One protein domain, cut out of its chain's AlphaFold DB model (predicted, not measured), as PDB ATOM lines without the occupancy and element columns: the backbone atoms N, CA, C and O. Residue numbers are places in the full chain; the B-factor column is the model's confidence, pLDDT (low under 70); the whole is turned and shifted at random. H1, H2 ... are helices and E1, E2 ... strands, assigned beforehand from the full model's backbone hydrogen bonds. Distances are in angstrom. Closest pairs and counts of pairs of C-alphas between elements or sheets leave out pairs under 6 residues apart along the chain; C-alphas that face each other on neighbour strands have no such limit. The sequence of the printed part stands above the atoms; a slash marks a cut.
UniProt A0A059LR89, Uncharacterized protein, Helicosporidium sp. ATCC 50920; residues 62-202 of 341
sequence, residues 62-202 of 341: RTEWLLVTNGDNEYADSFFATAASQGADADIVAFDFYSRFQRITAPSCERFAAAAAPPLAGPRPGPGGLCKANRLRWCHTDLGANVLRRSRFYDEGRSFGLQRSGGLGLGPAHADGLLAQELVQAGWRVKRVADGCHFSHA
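AT A GLANCE: This is residues 62 to 202 of the 341 residues of an uncharacterized protein of Helicosporidium sp. ATCC 50920 (UniProt A0A059LR89). Little regular structure: a small mixed sheet, order E1 E4 E3 E5, has H1 over it, H2 and H3 grazing it, the antiparallel pair E2 E6 by E3's end, and a long loop, residues 96 to 145. The 141 printed residues, class mixed, have three named helices and six named strands: E1 E2 H1 E3 E4 H2 H3 E5 E6. It is compact, radius of gyration of the C-alphas 15.5 A, spanning 50 by 37 by 28 A.

HOW THE PARTS SIT: Start at E1, residues 65 to 67, antiparallel to E4, residues 146 to 149; N 66 and O 148 are 2.8 A apart. E4 forms a hairpin with E3, residues 92 to 95; look at N 93 and O 147, 2.9 A. E3 is parallel to E5, residues 190 to 193; see N 94 and O 191, 2.8 A. E2, residues 73 to 75, is antiparallel to E6, residues 199 to 201; N 74 and O 200 are 2.9 A apart. H1, residues 79 to 86, is on the sheet, height 8.6 A, closest C-alphas Ala 83 and Val 93, 6.0 A. H2, residues 150 to 155, and H3, residues 172 to 185, only graze it. Every O i to N i+4 pair is within hydrogen-bond range in H1 and H2, 8 of 10 in H3.

IN THESE COORDINATES: Find E1's C-alpha 65 at (57.228, 28.296, -9.197); H3 runs 19.6 A; E6 ends at C-alpha 201, (40.341, 30.267, 1.583).

THE WHOLE: The printed part has no cut. Links E3 to E4 and H2 to H3 are long. Residues 116 to 129 and 163 to 167 have pLDDT under 70.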
ATOM      1  N   ARG A  62      66.351  24.683  -8.949       92.69
ATOM      2  CA  ARG A  62      65.569  24.344 -10.149       92.69
ATOM      3  C   ARG A  62      64.067  24.581  -9.985       92.69
ATOM      4  O   ARG A  62      63.342  24.477 -10.968       92.69
ATOM      5  N   THR A  63      63.596  24.873  -8.775       93.50
ATOM      6  CA  THR A  63      62.189  25.195  -8.521       93.50
ATOM      7  C   THR A  63      61.813  26.458  -9.293       93.50
ATOM      8  O   THR A  63      62.383  27.525  -9.067       93.50
ATOM      9  N   GLU A  64      60.864  26.332 -10.218       93.69
ATOM     10  CA  GLU A  64      60.427  27.425 -11.095       93.69
ATOM     11  C   GLU A  64      59.381  28.317 -10.416       93.69
ATOM     12  O   GLU A  64      59.477  29.548 -10.439       93.69
ATOM     13  N   TRP A  65      58.402  27.674  -9.786       95.94
ATOM     14  CA  TRP A  65      57.228  28.296  -9.197       95.94
ATOM     15  C   TRP A  65      57.189  28.055  -7.693       95.94
ATOM     16  O   TRP A  65      57.499  26.964  -7.222       95.94
ATOM     17  N   LEU A  66      56.793  29.085  -6.955       95.62
ATOM     18  CA  LEU A  66      56.600  29.070  -5.516       95.62
ATOM     19  C   LEU A  66      55.121  29.324  -5.219       95.62
ATOM     20  O   LEU A  66      54.579  30.349  -5.632       95.62
ATOM     21  N   LEU A  67      54.496  28.412  -4.480       96.25
ATOM     22  CA  LEU A  67      53.216  28.637  -3.818       96.25
ATOM     23  C   LEU A  67      53.473  28.642  -2.313       96.25
ATOM     24  O   LEU A  67      54.066  27.703  -1.785       96.25
ATOM     25  N   VAL A  68      53.016  29.690  -1.643       95.25
ATOM     26  CA  VAL A  68      52.972  29.772  -0.182       95.25
ATOM     27  C   VAL A  68      51.503  29.845   0.201       95.25
ATOM     28  O   VAL A  68      50.735  30.506  -0.489       95.25
ATOM     29  N   THR A  69      51.084  29.140   1.250       94.25
ATOM     30  CA  THR A  69      49.666  29.050   1.606       94.25
ATOM     31  C   THR A  69      49.456  28.740   3.083       94.25
ATOM     32  O   THR A  69      50.365  28.244   3.749       94.25
ATOM     33  N   ASN A  70      48.253  29.023   3.578       88.56
ATOM     34  CA  ASN A  70      47.794  28.574   4.886       88.56
ATOM     35  C   ASN A  70      47.307  27.116   4.811       88.56
ATOM     36  O   ASN A  70      46.944  26.620   3.744       88.56
ATOM     37  N   GLY A  71      47.290  26.420   5.951       85.75
ATOM     38  CA  GLY A  71      46.881  25.010   6.025       85.75
ATOM     39  C   GLY A  71      45.372  24.763   5.894       85.75
ATOM     40  O   GLY A  71      44.954  23.615   5.808       85.75
ATOM     41  N   ASP A  72      44.561  25.817   5.889       86.69
ATOM     42  CA  ASP A  72      43.096  25.804   5.784       86.69
ATOM     43  C   ASP A  72      42.595  26.154   4.372       86.69
ATOM     44  O   ASP A  72      41.427  26.477   4.166       86.69
ATOM     45  N   ASN A  73      43.479  26.085   3.383       91.81
ATOM     46  CA  ASN A  73      43.185  26.438   2.007       91.81
ATOM     47  C   ASN A  73      42.972  25.212   1.117       91.81
ATOM     48  O   ASN A  73      43.631  24.184   1.269       91.81
ATOM     49  N   GLU A  74      42.116  25.365   0.111       91.44
ATOM     50  CA  GLU A  74      41.814  24.326  -0.873       91.44
ATOM     51  C   GLU A  74      42.021  24.828  -2.301       91.44
ATOM     52  O   GLU A  74      41.891  26.020  -2.603       91.44
ATOM     53  N   TYR A  75      42.311  23.888  -3.197       93.50
ATOM     54  CA  TYR A  75      42.712  24.151  -4.572       93.50
ATOM     55  C   TYR A  75      41.917  23.289  -5.546       93.50
ATOM     56  O   TYR A  75      41.595  22.141  -5.253       93.50
ATOM     57  N   ALA A  76      41.642  23.832  -6.729       92.00
ATOM     58  CA  ALA A  76      41.175  23.040  -7.856       92.00
ATOM     59  C   ALA A  76      42.270  22.056  -8.303       92.00
ATOM     60  O   ALA A  76      43.448  22.418  -8.339       92.00
ATOM     61  N   ASP A  77      41.889  20.860  -8.761       91.06
ATOM     62  CA  ASP A  77      42.838  19.858  -9.282       91.06
ATOM     63  C   ASP A  77      43.701  20.414 -10.430       91.06
ATOM     64  O   ASP A  77      44.862  20.042 -10.615       91.06
ATOM     65  N   SER A  78      43.148  21.355 -11.200       92.56
ATOM     66  CA  SER A  78      43.834  22.028 -12.300       92.56
ATOM     67  C   SER A  78      44.754  23.173 -11.876       92.56
ATOM     68  O   SER A  78      45.462  23.692 -12.734       92.56
ATOM     69  N   PHE A  79      44.775  23.595 -10.607       94.88
ATOM     70  CA  PHE A  79      45.410  24.849 -10.171       94.88
ATOM     71  C   PHE A  79      46.859  24.997 -10.662       94.88
ATOM     72  O   PHE A  79      47.194  25.966 -11.349       94.88
ATOM     73  N   PHE A  80      47.715  24.002 -10.402       93.62
ATOM     74  CA  PHE A  80      49.120  24.048 -10.824       93.62
ATOM     75  C   PHE A  80      49.310  23.895 -12.336       93.62
ATOM     76  O   PHE A  80      50.185  24.542 -12.909       93.62
ATOM     77  N   ALA A  81      48.488  23.078 -13.001       94.31
ATOM     78  CA  ALA A  81      48.535  22.942 -14.457       94.31
ATOM     79  C   ALA A  81      48.155  24.264 -15.148       94.31
ATOM     80  O   ALA A  81      48.797  24.684 -16.116       94.31
ATOM     81  N   THR A  82      47.152  24.960 -14.613       94.56
ATOM     82  CA  THR A  82      46.752  26.302 -15.035       94.56
ATOM     83  C   THR A  82      47.858  27.319 -14.765       94.56
ATOM     84  O   THR A  82      48.191  28.094 -15.659       94.56
ATOM     85  N   ALA A  83      48.490  27.288 -13.586       95.69
ATOM     86  CA  ALA A  83      49.607  28.178 -13.266       95.69
ATOM     87  C   ALA A  83      50.779  28.002 -14.242       95.69
ATOM     88  O   ALA A  83      51.260  28.978 -14.815       95.69
ATOM     89  N   ALA A  84      51.193  26.759 -14.491       94.25
ATOM     90  CA  ALA A  84      52.301  26.451 -15.388       94.25
ATOM     91  C   ALA A  84      51.997  26.849 -16.844       94.25
ATOM     92  O   ALA A  84      52.824  27.476 -17.503       94.25
ATOM     93  N   SER A  85      50.800  26.523 -17.342       95.12
ATOM     94  CA  SER A  85      50.413  26.799 -18.734       95.12
ATOM     95  C   SER A  85      50.175  28.283 -19.013       95.12
ATOM     96  O   SER A  85      50.543  28.775 -20.079       95.12
ATOM     97  N   GLN A  86      49.583  29.016 -18.067       94.44
ATOM     98  CA  GLN A  86      49.282  30.437 -18.239       94.44
ATOM     99  C   GLN A  86      50.435  31.354 -17.803       94.44
ATOM    100  O   GLN A  86      50.462  32.528 -18.179       94.44
ATOM    101  N   GLY A  87      51.380  30.837 -17.017       94.50
ATOM    102  CA  GLY A  87      52.439  31.605 -16.372       94.50
ATOM    103  C   GLY A  87      53.728  31.771 -17.171       94.50
ATOM    104  O   GLY A  87      54.631  32.427 -16.664       94.50
ATOM    105  N   ALA A  88      53.859  31.220 -18.385       94.25
ATOM    106  CA  ALA A  88      55.131  31.181 -19.126       94.25
ATOM    107  C   ALA A  88      55.865  32.541 -19.181       94.25
ATOM    108  O   ALA A  88      57.047  32.610 -18.850       94.25
ATOM    109  N   ASP A  89      55.141  33.627 -19.473       96.00
ATOM    110  CA  ASP A  89      55.673  34.998 -19.544       96.00
ATOM    111  C   ASP A  89      55.342  35.859 -18.311       96.00
ATOM    112  O   ASP A  89      55.449  37.088 -18.349       96.00
ATOM    113  N   ALA A  90      54.916  35.236 -17.215       98.00
ATOM    114  CA  ALA A  90      54.546  35.916 -15.984       98.00
ATOM    115  C   ALA A  90      55.586  35.703 -14.881       98.00
ATOM    116  O   ALA A  90      56.311  34.705 -14.848       98.00
ATOM    117  N   ASP A  91      55.618  36.647 -13.949       98.19
ATOM    118  CA  ASP A  91      56.353  36.530 -12.693       98.19
ATOM    119  C   ASP A  91      55.399  36.196 -11.532       98.19
ATOM    120  O   ASP A  91      55.820  35.627 -10.530       98.19
ATOM    121  N   ILE A  92      54.108  36.514 -11.686       98.44
ATOM    122  CA  ILE A  92      53.022  36.163 -10.764       98.44
ATOM    123  C   ILE A  92      51.860  35.591 -11.571       98.44
ATOM    124  O   ILE A  92      51.403  36.234 -12.519       98.44
ATOM    125  N   VAL A  93      51.335  34.437 -11.164       98.38
ATOM    126  CA  VAL A  93      50.015  33.960 -11.586       98.38
ATOM    127  C   VAL A  93      49.045  34.138 -10.424       98.38
ATOM    128  O   VAL A  93      49.216  33.527  -9.373       98.38
ATOM    129  N   ALA A  94      48.056  35.008 -10.606       97.94
ATOM    130  CA  ALA A  94      47.080  35.389  -9.591       97.94
ATOM    131  C   ALA A  94      45.706  34.815  -9.943       97.94
ATOM    132  O   ALA A  94      45.174  35.109 -11.017       97.94
ATOM    133  N   PHE A  95      45.143  34.020  -9.038       96.38
ATOM    134  CA  PHE A  95      43.854  33.357  -9.211       96.38
ATOM    135  C   PHE A  95      42.762  34.087  -8.446       96.38
ATOM    136  O   PHE A  95      42.973  34.467  -7.293       96.38
ATOM    137  N   ASP A  96      41.601  34.256  -9.070       94.31
ATOM    138  CA  ASP A  96      40.382  34.640  -8.363       94.31
ATOM    139  C   ASP A  96      39.902  33.489  -7.455       94.31
ATOM    140  O   ASP A  96      40.216  32.319  -7.693       94.31
ATOM    141  N   PHE A  97      39.189  33.816  -6.369       94.44
ATOM    142  CA  PHE A  97      38.999  32.852  -5.278       94.44
ATOM    143  C   PHE A  97      37.771  33.045  -4.386       94.44
ATOM    144  O   PHE A  97      37.164  34.118  -4.347       94.44
ATOM    145  N   TYR A  98      37.421  32.007  -3.621       94.00
ATOM    146  CA  TYR A  98      36.457  32.106  -2.520       94.00
ATOM    147  C   TYR A  98      37.126  32.616  -1.249       94.00
ATOM    148  O   TYR A  98      38.220  32.193  -0.888       94.00
ATOM    149  N   SER A  99      36.467  33.548  -0.563       92.94
ATOM    150  CA  SER A  99      37.016  34.196   0.625       92.94
ATOM    151  C   SER A  99      35.904  34.708   1.526       92.94
ATOM    152  O   SER A  99      34.940  35.302   1.035       92.94
ATOM    153  N   ARG A 100      36.106  34.627   2.849       91.38
ATOM    154  CA  ARG A 100      35.323  35.384   3.849       91.38
ATOM    155  C   ARG A 100      35.374  36.905   3.675       91.38
ATOM    156  O   ARG A 100      34.621  37.633   4.310       91.38
ATOM    157  N   PHE A 101      36.240  37.399   2.794       89.50
ATOM    158  CA  PHE A 101      36.447  38.812   2.511       89.50
ATOM    159  C   PHE A 101      36.095  39.198   1.065       89.50
ATOM    160  O   PHE A 101      36.666  40.157   0.540       89.50
ATOM    161  N   GLN A 102      35.186  38.474   0.395       89.00
ATOM    162  CA  GLN A 102      34.823  38.685  -1.021       89.00
ATOM    163  C   GLN A 102      34.606  40.162  -1.388       89.00
ATOM    164  O   GLN A 102      35.383  40.710  -2.175       89.00
ATOM    165  N   ARG A 103      33.632  40.826  -0.754       90.06
ATOM    166  CA  ARG A 103      33.345  42.261  -0.915       90.06
ATOM    167  C   ARG A 103      33.380  42.969   0.431       90.06
ATOM    168  O   ARG A 103      32.354  43.254   1.037       90.06
ATOM    169  N   ILE A 104      34.578  43.197   0.948       88.25
ATOM    170  CA  ILE A 104      34.772  43.546   2.361       88.25
ATOM    171  C   ILE A 104      34.128  44.872   2.801       88.25
ATOM    172  O   ILE A 104      33.884  45.076   3.985       88.25
ATOM    173  N   THR A 105      33.823  45.753   1.847       87.94
ATOM    174  CA  THR A 105      33.125  47.024   2.071       87.94
ATOM    175  C   THR A 105      31.619  46.946   1.819       87.94
ATOM    176  O   THR A 105      30.954  47.974   1.907       87.94
ATOM    177  N   ALA A 106      31.064  45.786   1.465       87.88
ATOM    178  CA  ALA A 106      29.623  45.590   1.337       87.88
ATOM    179  C   ALA A 106      29.002  45.175   2.691       87.88
ATOM    180  O   ALA A 106      29.720  44.665   3.556       87.88
ATOM    181  N   PRO A 107      27.687  45.389   2.896       88.81
ATOM    182  CA  PRO A 107      27.020  45.023   4.146       88.81
ATOM    183  C   PRO A 107      27.051  43.510   4.442       88.81
ATOM    184  O   PRO A 107      27.225  42.695   3.528       88.81
ATOM    185  N   SER A 108      26.836  43.141   5.712       90.81
ATOM    186  CA  SER A 108      26.809  41.745   6.175       90.81
ATOM    187  C   SER A 108      25.881  40.854   5.346       90.81
ATOM    188  O   SER A 108      24.771  41.263   4.991       90.81
ATOM    189  N   CYS A 109      26.317  39.623   5.079       92.56
ATOM    190  CA  CYS A 109      25.726  38.623   4.183       92.56
ATOM    191  C   CYS A 109      25.678  39.059   2.708       92.56
ATOM    192  O   CYS A 109      26.080  38.303   1.823       92.56
ATOM    193  N   GLU A 110      25.273  40.300   2.421       88.94
ATOM    194  CA  GLU A 110      25.218  40.857   1.067       88.94
ATOM    195  C   GLU A 110      26.580  40.777   0.379       88.94
ATOM    196  O   GLU A 110      26.658  40.535  -0.827       88.94
ATOM    197  N   ARG A 111      27.677  40.925   1.130       88.50
ATOM    198  CA  ARG A 111      29.046  40.840   0.605       88.50
ATOM    199  C   ARG A 111      29.388  39.537  -0.129       88.50
ATOM    200  O   ARG A 111      30.310  39.562  -0.943       88.50
ATOM    201  N   PHE A 112      28.617  38.468   0.069       90.56
ATOM    202  CA  PHE A 112      28.804  37.161  -0.579       90.56
ATOM    203  C   PHE A 112      27.723  36.807  -1.602       90.56
ATOM    204  O   PHE A 112      27.860  35.826  -2.332       90.56
ATOM    205  N   ALA A 113      26.642  37.587  -1.657       87.50
ATOM    206  CA  ALA A 113      25.493  37.273  -2.493       87.50
ATOM    207  C   ALA A 113      25.888  37.205  -3.980       87.50
ATOM    208  O   ALA A 113      26.621  38.062  -4.465       87.50
ATOM    209  N   ALA A 114      25.401  36.213  -4.727       82.81
ATOM    210  CA  ALA A 114      25.669  36.014  -6.157       82.81
ATOM    211  C   ALA A 114      25.094  37.121  -7.051       82.81
ATOM    212  O   ALA A 114      25.602  37.406  -8.135       82.81
ATOM    213  N   ALA A 115      24.050  37.781  -6.570       72.69
ATOM    214  CA  ALA A 115      23.535  39.016  -7.119       72.69
ATOM    215  C   ALA A 115      23.475  40.026  -5.979       72.69
ATOM    216  O   ALA A 115      23.128  39.675  -4.853       72.69
ATOM    217  N   ALA A 116      23.821  41.277  -6.257       61.81
ATOM    218  CA  ALA A 116      23.633  42.322  -5.265       61.81
ATOM    219  C   ALA A 116      22.126  42.546  -5.043       61.81
ATOM    220  O   ALA A 116      21.381  42.706  -6.015       61.81
ATOM    221  N   ALA A 117      21.678  42.571  -3.785       55.47
ATOM    222  CA  ALA A 117      20.304  42.941  -3.468       55.47
ATOM    223  C   ALA A 117      20.013  44.376  -3.960       55.47
ATOM    224  O   ALA A 117      20.869  45.257  -3.825       55.47
ATOM    225  N   PRO A 118      18.827  44.666  -4.524       48.06
ATOM    226  CA  PRO A 118      18.417  46.044  -4.797       48.06
ATOM    227  C   PRO A 118      18.466  46.871  -3.496       48.06
ATOM    228  O   PRO A 118      17.966  46.386  -2.481       48.06
ATOM    229  N   PRO A 119      19.040  48.093  -3.469       51.62
ATOM    230  CA  PRO A 119      19.435  48.967  -4.585       51.62
ATOM    231  C   PRO A 119      20.899  48.834  -5.059       51.62
ATOM    232  O   PRO A 119      21.345  49.634  -5.877       51.62
ATOM    233  N   LEU A 120      21.660  47.848  -4.576       54.19
ATOM    234  CA  LEU A 120      23.084  47.653  -4.896       54.19
ATOM    235  C   LEU A 120      23.321  46.918  -6.234       54.19
ATOM    236  O   LEU A 120      24.459  46.585  -6.563       54.19
ATOM    237  N   ALA A 121      22.259  46.653  -7.000       54.06
ATOM    238  CA  ALA A 121      22.278  45.931  -8.270       54.06
ATOM    239  C   ALA A 121      22.937  46.749  -9.399       54.06
ATOM    240  O   ALA A 121      22.272  47.283 -10.284       54.06
ATOM    241  N   GLY A 122      24.265  46.858  -9.366       54.53
ATOM    242  CA  GLY A 122      25.072  47.211 -10.531       54.53
ATOM    243  C   GLY A 122      25.363  45.973 -11.395       54.53
ATOM    244  O   GLY A 122      25.381  44.855 -10.871       54.53
ATOM    245  N   PRO A 123      25.606  46.129 -12.709       49.91
ATOM    246  CA  PRO A 123      26.104  45.032 -13.533       49.91
ATOM    247  C   PRO A 123      27.429  44.525 -12.951       49.91
ATOM    248  O   PRO A 123      28.373  45.301 -12.802       49.91
ATOM    249  N   ARG A 124      27.510  43.231 -12.606       55.78
ATOM    250  CA  ARG A 124      28.786  42.623 -12.211       55.78
ATOM    251  C   ARG A 124      29.737  42.662 -13.409       55.78
ATOM    252  O   ARG A 124      29.372  42.158 -14.474       55.78
ATOM    253  N   PRO A 125      30.934  43.256 -13.277       46.75
ATOM    254  CA  PRO A 125      31.900  43.258 -14.357       46.75
ATOM    255  C   PRO A 125      32.488  41.850 -14.498       46.75
ATOM    256  O   PRO A 125      33.397  41.462 -13.775       46.75
ATOM    257  N   GLY A 126      31.959  41.090 -15.453       50.31
ATOM    258  CA  GLY A 126      32.632  39.928 -16.022       50.31
ATOM    259  C   GLY A 126      31.921  38.581 -15.832       50.31
ATOM    260  O   GLY A 126      31.116  38.407 -14.918       50.31
ATOM    261  N   PRO A 127      32.239  37.605 -16.702       43.62
ATOM    262  CA  PRO A 127      31.701  36.242 -16.648       43.62
ATOM    263  C   PRO A 127      32.085  35.490 -15.360       43.62
ATOM    264  O   PRO A 127      31.402  34.543 -14.989       43.62
ATOM    265  N   GLY A 128      33.128  35.943 -14.657       50.84
ATOM    266  CA  GLY A 128      33.635  35.367 -13.410       50.84
ATOM    267  C   GLY A 128      33.070  35.994 -12.136       50.84
ATOM    268  O   GLY A 128      33.685  35.845 -11.086       50.84
ATOM    269  N   GLY A 129      31.913  36.677 -12.189       58.25
ATOM    270  CA  GLY A 129      31.234  37.314 -11.042       58.25
ATOM    271  C   GLY A 129      30.862  36.379  -9.878       58.25
ATOM    272  O   GLY A 129      30.011  36.725  -9.063       58.25
ATOM    273  N   LEU A 130      31.467  35.196  -9.825       71.62
ATOM    274  CA  LEU A 130      31.389  34.176  -8.807       71.62
ATOM    275  C   LEU A 130      32.507  34.295  -7.749       71.62
ATOM    276  O   LEU A 130      32.324  33.832  -6.627       71.62
ATOM    277  N   CYS A 131      33.630  34.944  -8.061       87.31
ATOM    278  CA  CYS A 131      34.841  34.916  -7.237       87.31
ATOM    279  C   CYS A 131      35.233  36.295  -6.693       87.31
ATOM    280  O   CYS A 131      34.844  37.334  -7.228       87.31
ATOM    281  N   LYS A 132      36.063  36.318  -5.643       91.56
ATOM    282  CA  LYS A 132      36.811  37.517  -5.261       91.56
ATOM    283  C   LYS A 132      37.889  37.760  -6.310       91.56
ATOM    284  O   LYS A 132      38.772  36.923  -6.484       91.56
ATOM    285  N   ALA A 133      37.843  38.929  -6.944       91.50
ATOM    286  CA  ALA A 133      38.881  39.354  -7.872       91.50
ATOM    287  C   ALA A 133      40.219  39.524  -7.138       91.50
ATOM    288  O   ALA A 133      40.333  40.358  -6.226       91.50
ATOM    289  N   ASN A 134      41.244  38.783  -7.557       94.94
ATOM    290  CA  ASN A 134      42.571  38.854  -6.965       94.94
ATOM    291  C   ASN A 134      43.352  40.037  -7.531       94.94
ATOM    292  O   ASN A 134      44.115  39.913  -8.487       94.94
ATOM    293  N   ARG A 135      43.164  41.227  -6.962       94.38
ATOM    294  CA  ARG A 135      43.774  42.473  -7.451       94.38
ATOM    295  C   ARG A 135      45.251  42.633  -7.083       94.38
ATOM    296  O   ARG A 135      45.820  43.622  -7.535       94.38
ATOM    297  N   LEU A 136      45.864  41.674  -6.375       95.31
ATOM    298  CA  LEU A 136      47.248  41.749  -5.873       95.31
ATOM    299  C   LEU A 136      47.504  43.035  -5.072       95.31
ATOM    300  O   LEU A 136      48.456  43.774  -5.308       95.31
ATOM    301  N   ARG A 137      46.589  43.336  -4.151       91.88
ATOM    302  CA  ARG A 137      46.699  44.436  -3.183       91.88
ATOM    303  C   ARG A 137      46.220  43.959  -1.820       91.88
ATOM    304  O   ARG A 137      45.408  43.036  -1.784       91.88
ATOM    305  N   TRP A 138      46.655  44.626  -0.749       87.94
ATOM    306  CA  TRP A 138      46.473  44.242   0.663       87.94
ATOM    307  C   TRP A 138      45.159  43.513   1.021       87.94
ATOM    308  O   TRP A 138      45.182  42.493   1.691       87.94
ATOM    309  N   CYS A 139      44.016  43.987   0.537       90.88
ATOM    310  CA  CYS A 139      42.678  43.468   0.867       90.88
ATOM    311  C   CYS A 139      41.957  42.767  -0.300       90.88
ATOM    312  O   CYS A 139      40.767  42.443  -0.225       90.88
ATOM    313  N   HIS A 140      42.651  42.560  -1.416       93.69
ATOM    314  CA  HIS A 140      42.131  41.900  -2.616       93.69
ATOM    315  C   HIS A 140      43.009  40.745  -3.062       93.69
ATOM    316  O   HIS A 140      43.064  40.437  -4.245       93.69
ATOM    317  N   THR A 141      43.741  40.141  -2.151       95.25
ATOM    318  CA  THR A 141      44.545  38.975  -2.461       95.25
ATOM    319  C   THR A 141      44.636  38.112  -1.223       95.25
ATOM    320  O   THR A 141      44.173  38.509  -0.154       95.25
ATOM    321  N   ASP A 142      45.176  36.931  -1.423       94.56
ATOM    322  CA  ASP A 142      45.473  35.972  -0.386       94.56
ATOM    323  C   ASP A 142      46.815  35.339  -0.712       94.56
ATOM    324  O   ASP A 142      47.129  35.154  -1.891       94.56
ATOM    325  N   LEU A 143      47.584  34.988   0.313       92.25
ATOM    326  CA  LEU A 143      48.838  34.264   0.164       92.25
ATOM    327  C   LEU A 143      48.699  33.054  -0.777       92.25
ATOM    328  O   LEU A 143      49.430  32.952  -1.763       92.25
ATOM    329  N   GLY A 144      47.689  32.215  -0.529       95.81
ATOM    330  CA  GLY A 144      47.446  30.974  -1.261       95.81
ATOM    331  C   GLY A 144      46.904  31.160  -2.678       95.81
ATOM    332  O   GLY A 144      46.920  30.206  -3.454       95.81
ATOM    333  N   ALA A 145      46.466  32.366  -3.045       97.00
ATOM    334  CA  ALA A 145      45.888  32.667  -4.356       97.00
ATOM    335  C   ALA A 145      46.936  33.048  -5.420       97.00
ATOM    336  O   ALA A 145      46.570  33.395  -6.550       97.00
ATOM    337  N   ASN A 146      48.226  33.040  -5.067       97.94
ATOM    338  CA  ASN A 146      49.304  33.560  -5.902       97.94
ATOM    339  C   ASN A 146      50.428  32.537  -6.071       97.94
ATOM    340  O   ASN A 146      50.986  32.039  -5.096       97.94
ATOM    341  N   VAL A 147      50.825  32.294  -7.318       97.88
ATOM    342  CA  VAL A 147      52.016  31.507  -7.648       97.88
ATOM    343  C   VAL A 147      53.100  32.455  -8.151       97.88
ATOM    344  O   VAL A 147      52.885  33.203  -9.106       97.88
ATOM    345  N   LEU A 148      54.259  32.449  -7.497       97.75
ATOM    346  CA  LEU A 148      55.353  33.391  -7.730       97.75
ATOM    347  C   LEU A 148      56.508  32.724  -8.476       97.75
ATOM    348  O   LEU A 148      56.857  31.574  -8.211       97.75
ATOM    349  N   ARG A 149      57.159  33.458  -9.377       97.19
ATOM    350  CA  ARG A 149      58.392  33.014 -10.029       97.19
ATOM    351  C   ARG A 149      59.527  32.998  -9.012       97.19
ATOM    352  O   ARG A 149      60.026  34.052  -8.612       97.19
ATOM    353  N   ARG A 150      59.964  31.804  -8.612       95.56
ATOM    354  CA  ARG A 150      60.914  31.649  -7.505       95.56
ATOM    355  C   ARG A 150      62.271  32.285  -7.801       95.56
ATOM    356  O   ARG A 150      62.823  32.934  -6.921       95.56
ATOM    357  N   SER A 151      62.807  32.112  -9.012       95.25
ATOM    358  CA  SER A 151      64.117  32.670  -9.383       95.25
ATOM    359  C   SER A 151      64.158  34.179  -9.165       95.25
ATOM    360  O   SER A 151      64.998  34.671  -8.425       95.25
ATOM    361  N   ARG A 152      63.172  34.900  -9.705       96.56
ATOM    362  CA  ARG A 152      63.053  36.349  -9.534       96.56
ATOM    363  C   ARG A 152      62.825  36.749  -8.073       96.56
ATOM    364  O   ARG A 152      63.424  37.717  -7.619       96.56
ATOM    365  N   PHE A 153      61.994  36.002  -7.338       95.81
ATOM    366  CA  PHE A 153      61.746  36.243  -5.908       95.81
ATOM    367  C   PHE A 153      63.052  36.226  -5.113       95.81
ATOM    368  O   PHE A 153      63.336  37.142  -4.345       95.81
ATOM    369  N   TYR A 154      63.860  35.198  -5.364       93.81
ATOM    370  CA  TYR A 154      65.148  34.989  -4.727       93.81
ATOM    371  C   TYR A 154      66.188  36.028  -5.166       93.81
ATOM    372  O   TYR A 154      66.832  36.645  -4.321       93.81
ATOM    373  N   ASP A 155      66.336  36.254  -6.473       94.88
ATOM    374  CA  ASP A 155      67.357  37.143  -7.042       94.88
ATOM    375  C   ASP A 155      67.143  38.609  -6.636       94.88
ATOM    376  O   ASP A 155      68.105  39.352  -6.446       94.88
ATOM    377  N   GLU A 156      65.886  39.029  -6.460       95.81
ATOM    378  CA  GLU A 156      65.541  40.361  -5.951       95.81
ATOM    379  C   GLU A 156      65.567  40.458  -4.413       95.81
ATOM    380  O   GLU A 156      65.312  41.534  -3.873       95.81
ATOM    381  N   GLY A 157      65.855  39.365  -3.697       93.94
ATOM    382  CA  GLY A 157      65.887  39.346  -2.231       93.94
ATOM    383  C   GLY A 157      64.528  39.641  -1.590       93.94
ATOM    384  O   GLY A 157      64.467  40.319  -0.563       93.94
ATOM    385  N   ARG A 158      63.433  39.178  -2.207       94.31
ATOM    386  CA  ARG A 158      62.078  39.301  -1.650       94.31
ATOM    387  C   ARG A 158      61.899  38.329  -0.486       94.31
ATOM    388  O   ARG A 158      62.531  37.277  -0.439       94.31
ATOM    389  N   SER A 159      61.050  38.704   0.463       93.00
ATOM    390  CA  SER A 159      60.793  37.927   1.677       93.00
ATOM    391  C   SER A 159      59.465  38.360   2.294       93.00
ATOM    392  O   SER A 159      59.065  39.523   2.176       93.00
ATOM    393  N   PHE A 160      58.780  37.421   2.939       89.94
ATOM    394  CA  PHE A 160      57.548  37.680   3.673       89.94
ATOM    395  C   PHE A 160      57.824  38.279   5.058       89.94
ATOM    396  O   PHE A 160      57.114  39.179   5.501       89.94
ATOM    397  N   GLY A 161      58.869  37.808   5.737       86.19
ATOM    398  CA  GLY A 161      59.263  38.225   7.081       86.19
ATOM    399  C   GLY A 161      59.939  39.597   7.145       86.19
ATOM    400  O   GLY A 161      59.797  40.319   8.132       86.19
ATOM    401  N   LEU A 162      60.617  40.015   6.069       78.25
ATOM    402  CA  LEU A 162      61.261  41.330   5.960       78.25
ATOM    403  C   LEU A 162      60.292  42.469   5.655       78.25
ATOM    404  O   LEU A 162      60.734  43.624   5.591       78.25
ATOM    405  N   GLN A 163      59.001  42.183   5.465       64.31
ATOM    406  CA  GLN A 163      58.012  43.216   5.219       64.31
ATOM    407  C   GLN A 163      57.947  44.184   6.396       64.31
ATOM    408  O   GLN A 163      57.299  43.974   7.422       64.31
ATOM    409  N   ARG A 164      58.639  45.305   6.204       59.12
ATOM    410  CA  ARG A 164      58.490  46.504   7.005       59.12
ATOM    411  C   ARG A 164      57.042  46.882   6.831       59.12
ATOM    412  O   ARG A 164      56.670  47.217   5.710       59.12
ATOM    413  N   SER A 165      56.258  46.788   7.903       56.06
ATOM    414  CA  SER A 165      54.926  47.375   8.011       56.06
ATOM    415  C   SER A 165      54.959  48.699   7.262       56.06
ATOM    416  O   SER A 165      55.545  49.674   7.748       56.06
ATOM    417  N   GLY A 166      54.473  48.682   6.013       53.84
ATOM    418  CA  GLY A 166      54.532  49.840   5.135       53.84
ATOM    419  C   GLY A 166      53.867  50.998   5.867       53.84
ATOM    420  O   GLY A 166      53.127  50.764   6.823       53.84
ATOM    421  N   GLY A 167      54.094  52.244   5.452       59.22
ATOM    422  CA  GLY A 167      53.615  53.445   6.165       59.22
ATOM    423  C   GLY A 167      52.113  53.508   6.528       59.22
ATOM    424  O   GLY A 167      51.687  54.476   7.142       59.22
ATOM    425  N   LEU A 168      51.324  52.491   6.176       71.19
ATOM    426  CA  LEU A 168      49.960  52.204   6.610       71.19
ATOM    427  C   LEU A 168      49.828  51.735   8.076       71.19
ATOM    428  O   LEU A 168      48.706  51.656   8.564       71.19
ATOM    429  N   GLY A 169      50.918  51.404   8.780       80.31
ATOM    430  CA  GLY A 169      50.855  51.016  10.202       80.31
ATOM    431  C   GLY A 169      50.167  49.667  10.459       80.31
ATOM    432  O   GLY A 169      49.652  49.425  11.548       80.31
ATOM    433  N   LEU A 170      50.139  48.800   9.448       82.62
ATOM    434  CA  LEU A 170      49.521  47.479   9.500       82.62
ATOM    435  C   LEU A 170      50.470  46.450  10.128       82.62
ATOM    436  O   LEU A 170      51.672  46.465   9.864       82.62
ATOM    437  N   GLY A 171      49.924  45.555  10.955       82.69
ATOM    438  CA  GLY A 171      50.688  44.485  11.598       82.69
ATOM    439  C   GLY A 171      51.076  43.337  10.649       82.69
ATOM    440  O   GLY A 171      50.598  43.280   9.514       82.69
ATOM    441  N   PRO A 172      51.890  42.370  11.121       83.88
ATOM    442  CA  PRO A 172      52.420  41.284  10.290       83.88
ATOM    443  C   PRO A 172      51.360  40.402   9.622       83.88
ATOM    444  O   PRO A 172      51.612  39.874   8.551       83.88
ATOM    445  N   ALA A 173      50.156  40.285  10.192       83.25
ATOM    446  CA  ALA A 173      49.049  39.510   9.613       83.25
ATOM    447  C   ALA A 173      48.579  40.007   8.227       83.25
ATOM    448  O   ALA A 173      47.718  39.390   7.616       83.25
ATOM    449  N   HIS A 174      49.122  41.125   7.748       86.50
ATOM    450  CA  HIS A 174      48.811  41.740   6.461       86.50
ATOM    451  C   HIS A 174      49.953  41.635   5.434       86.50
ATOM    452  O   HIS A 174      49.870  42.252   4.369       86.50
ATOM    453  N   ALA A 175      51.038  40.926   5.770       87.81
ATOM    454  CA  ALA A 175      52.248  40.878   4.953       87.81
ATOM    455  C   ALA A 175      52.033  40.201   3.587       87.81
ATOM    456  O   ALA A 175      52.642  40.582   2.594       87.81
ATOM    457  N   ASP A 176      51.123  39.235   3.493       88.44
ATOM    458  CA  ASP A 176      50.774  38.581   2.233       88.44
ATOM    459  C   ASP A 176      50.273  39.580   1.176       88.44
ATOM    460  O   ASP A 176      50.830  39.693   0.077       88.44
ATOM    461  N   GLY A 177      49.258  40.371   1.519       91.12
ATOM    462  CA  GLY A 177      48.663  41.317   0.593       91.12
ATOM    463  C   GLY A 177      49.523  42.556   0.349       91.12
ATOM    464  O   GLY A 177      49.481  43.127  -0.747       91.12
ATOM    465  N   LEU A 178      50.315  42.969   1.340       91.44
ATOM    466  CA  LEU A 178      51.291  44.045   1.187       91.44
ATOM    467  C   LEU A 178      52.451  43.625   0.274       91.44
ATOM    468  O   LEU A 178      52.876  44.427  -0.558       91.44
ATOM    469  N   LEU A 179      52.933  42.383   0.368       93.06
ATOM    470  CA  LEU A 179      53.979  41.866  -0.517       93.06
ATOM    471  C   LEU A 179      53.485  41.772  -1.950       93.06
ATOM    472  O   LEU A 179      54.136  42.297  -2.847       93.06
ATOM    473  N   ALA A 180      52.305  41.194  -2.175       95.06
ATOM    474  CA  ALA A 180      51.707  41.147  -3.506       95.06
ATOM    475  C   ALA A 180      51.642  42.544  -4.155       95.06
ATOM    476  O   ALA A 180      52.014  42.710  -5.318       95.06
ATOM    477  N   GLN A 181      51.242  43.557  -3.382       94.44
ATOM    478  CA  GLN A 181      51.205  44.943  -3.839       94.44
ATOM    479  C   GLN A 181      52.597  45.484  -4.188       94.44
ATOM    480  O   GLN A 181      52.765  46.115  -5.233       94.44
ATOM    481  N   GLU A 182      53.589  45.247  -3.331       93.81
ATOM    482  CA  GLU A 182      54.976  45.668  -3.540       93.81
ATOM    483  C   GLU A 182      55.570  45.048  -4.811       93.81
ATOM    484  O   GLU A 182      56.189  45.754  -5.609       93.81
ATOM    485  N   LEU A 183      55.337  43.754  -5.047       95.88
ATOM    486  CA  LEU A 183      55.824  43.060  -6.240       95.88
ATOM    487  C   LEU A 183      55.232  43.674  -7.517       95.88
ATOM    488  O   LEU A 183      55.963  43.965  -8.468       95.88
ATOM    489  N   VAL A 184      53.923  43.953  -7.531       96.69
ATOM    490  CA  VAL A 184      53.271  44.639  -8.660       96.69
ATOM    491  C   VAL A 184      53.863  46.034  -8.877       96.69
ATOM    492  O   VAL A 184      54.168  46.402 -10.011       96.69
ATOM    493  N   GLN A 185      54.076  46.804  -7.806       95.38
ATOM    494  CA  GLN A 185      54.698  48.132  -7.880       95.38
ATOM    495  C   GLN A 185      56.150  48.081  -8.377       95.38
ATOM    496  O   GLN A 185      56.590  48.992  -9.077       95.38
ATOM    497  N   ALA A 186      56.873  47.002  -8.079       96.38
ATOM    498  CA  ALA A 186      58.220  46.739  -8.577       96.38
ATOM    499  C   ALA A 186      58.259  46.248 -10.041       96.38
ATOM    500  O   ALA A 186      59.323  45.884 -10.545       96.38
ATOM    501  N   GLY A 187      57.121  46.225 -10.741       97.69
ATOM    502  CA  GLY A 187      57.053  45.854 -12.154       97.69
ATOM    503  C   GLY A 187      57.121  44.346 -12.401       97.69
ATOM    504  O   GLY A 187      57.602  43.912 -13.451       97.69
ATOM    505  N   TRP A 188      56.674  43.529 -11.445       98.31
ATOM    506  CA  TRP A 188      56.453  42.107 -11.694       98.31
ATOM    507  C   TRP A 188      55.324  41.914 -12.709       98.31
ATOM    508  O   TRP A 188      54.259  42.526 -12.605       98.31
ATOM    509  N   ARG A 189      55.548  41.063 -13.714       98.38
ATOM    510  CA  ARG A 189      54.549  40.760 -14.743       98.38
ATOM    511  C   ARG A 189      53.490  39.841 -14.158       98.38
ATOM    512  O   ARG A 189      53.799  38.756 -13.671       98.38
ATOM    513  N   VAL A 190      52.234  40.258 -14.244       98.25
ATOM    514  CA  VAL A 190      51.108  39.527 -13.663       98.25
ATOM    515  C   VAL A 190      50.287  38.859 -14.752       98.25
ATOM    516  O   VAL A 190      49.791  39.529 -15.660       98.25
ATOM    517  N   LYS A 191      50.042  37.561 -14.597       97.88
ATOM    518  CA  LYS A 191      48.959  36.853 -15.272       97.88
ATOM    519  C   LYS A 191      47.797  36.663 -14.302       97.88
ATOM    520  O   LYS A 191      47.955  36.048 -13.256       97.88
ATOM    521  N   ARG A 192      46.622  37.174 -14.664       96.81
ATOM    522  CA  ARG A 192      45.374  36.957 -13.917       96.81
ATOM    523  C   ARG A 192      44.611  35.779 -14.514       96.81
ATOM    524  O   ARG A 192      44.434  35.737 -15.735       96.81
ATOM    525  N   VAL A 193      44.161  34.873 -13.656       94.62
ATOM    526  CA  VAL A 193      43.286  33.741 -13.974       94.62
ATOM    527  C   VAL A 193      41.931  34.022 -13.325       94.62
ATOM    528  O   VAL A 193      41.785  33.918 -12.111       94.62
ATOM    529  N   ALA A 194      40.977  34.458 -14.149       92.00
ATOM    530  CA  ALA A 194      39.664  34.962 -13.731       92.00
ATOM    531  C   ALA A 194      38.500  34.187 -14.385       92.00
ATOM    532  O   ALA A 194      37.381  34.687 -14.493       92.00
ATOM    533  N   ASP A 195      38.783  32.990 -14.903       88.38
ATOM    534  CA  ASP A 195      37.804  32.093 -15.524       88.38
ATOM    535  C   ASP A 195      37.092  31.179 -14.512       88.38
ATOM    536  O   ASP A 195      36.157  30.475 -14.888       88.38
ATOM    537  N   GLY A 196      37.499  31.227 -13.242       88.19
ATOM    538  CA  GLY A 196      36.917  30.473 -12.139       88.19
ATOM    539  C   GLY A 196      37.605  30.767 -10.802       88.19
ATOM    540  O   GLY A 196      38.612  31.475 -10.737       88.19
ATOM    541  N   CYS A 197      37.046  30.210  -9.737       90.50
ATOM    542  CA  CYS A 197      37.532  30.235  -8.371       90.50
ATOM    543  C   CYS A 197      38.389  28.985  -8.158       90.50
ATOM    544  O   CYS A 197      37.926  28.003  -7.589       90.50
ATOM    545  N   HIS A 198      39.640  29.001  -8.617       92.12
ATOM    546  CA  HIS A 198      40.534  27.830  -8.515       92.12
ATOM    547  C   HIS A 198      41.132  27.635  -7.111       92.12
ATOM    548  O   HIS A 198      41.910  26.708  -6.891       92.12
ATOM    549  N   PHE A 199      40.801  28.528  -6.183       94.12
ATOM    550  CA  PHE A 199      41.301  28.577  -4.817       94.12
ATOM    551  C   PHE A 199      40.155  28.943  -3.862       94.12
ATOM    552  O   PHE A 199      39.295  29.772  -4.186       94.12
ATOM    553  N   SER A 200      40.141  28.327  -2.684       93.88
ATOM    554  CA  SER A 200      39.159  28.557  -1.624       93.88
ATOM    555  C   SER A 200      39.890  28.757  -0.303       93.88
ATOM    556  O   SER A 200      40.551  27.844   0.184       93.88
ATOM    557  N   HIS A 201      39.772  29.955   0.273       93.19
ATOM    558  CA  HIS A 201      40.341  30.267   1.583       93.19
ATOM    559  C   HIS A 201      39.304  30.007   2.668       93.19
ATOM    560  O   HIS A 201      38.278  30.696   2.695       93.19
ATOM    561  N   ALA A 202      39.528  29.018   3.536       90.50
ATOM    562  CA  ALA A 202      38.621  28.736   4.642       90.50
ATOM    563  C   ALA A 202      38.933  29.600   5.885       90.50
ATOM    564  O   ALA A 202      40.052  30.059   6.070       90.50
TER     565      ALA A 202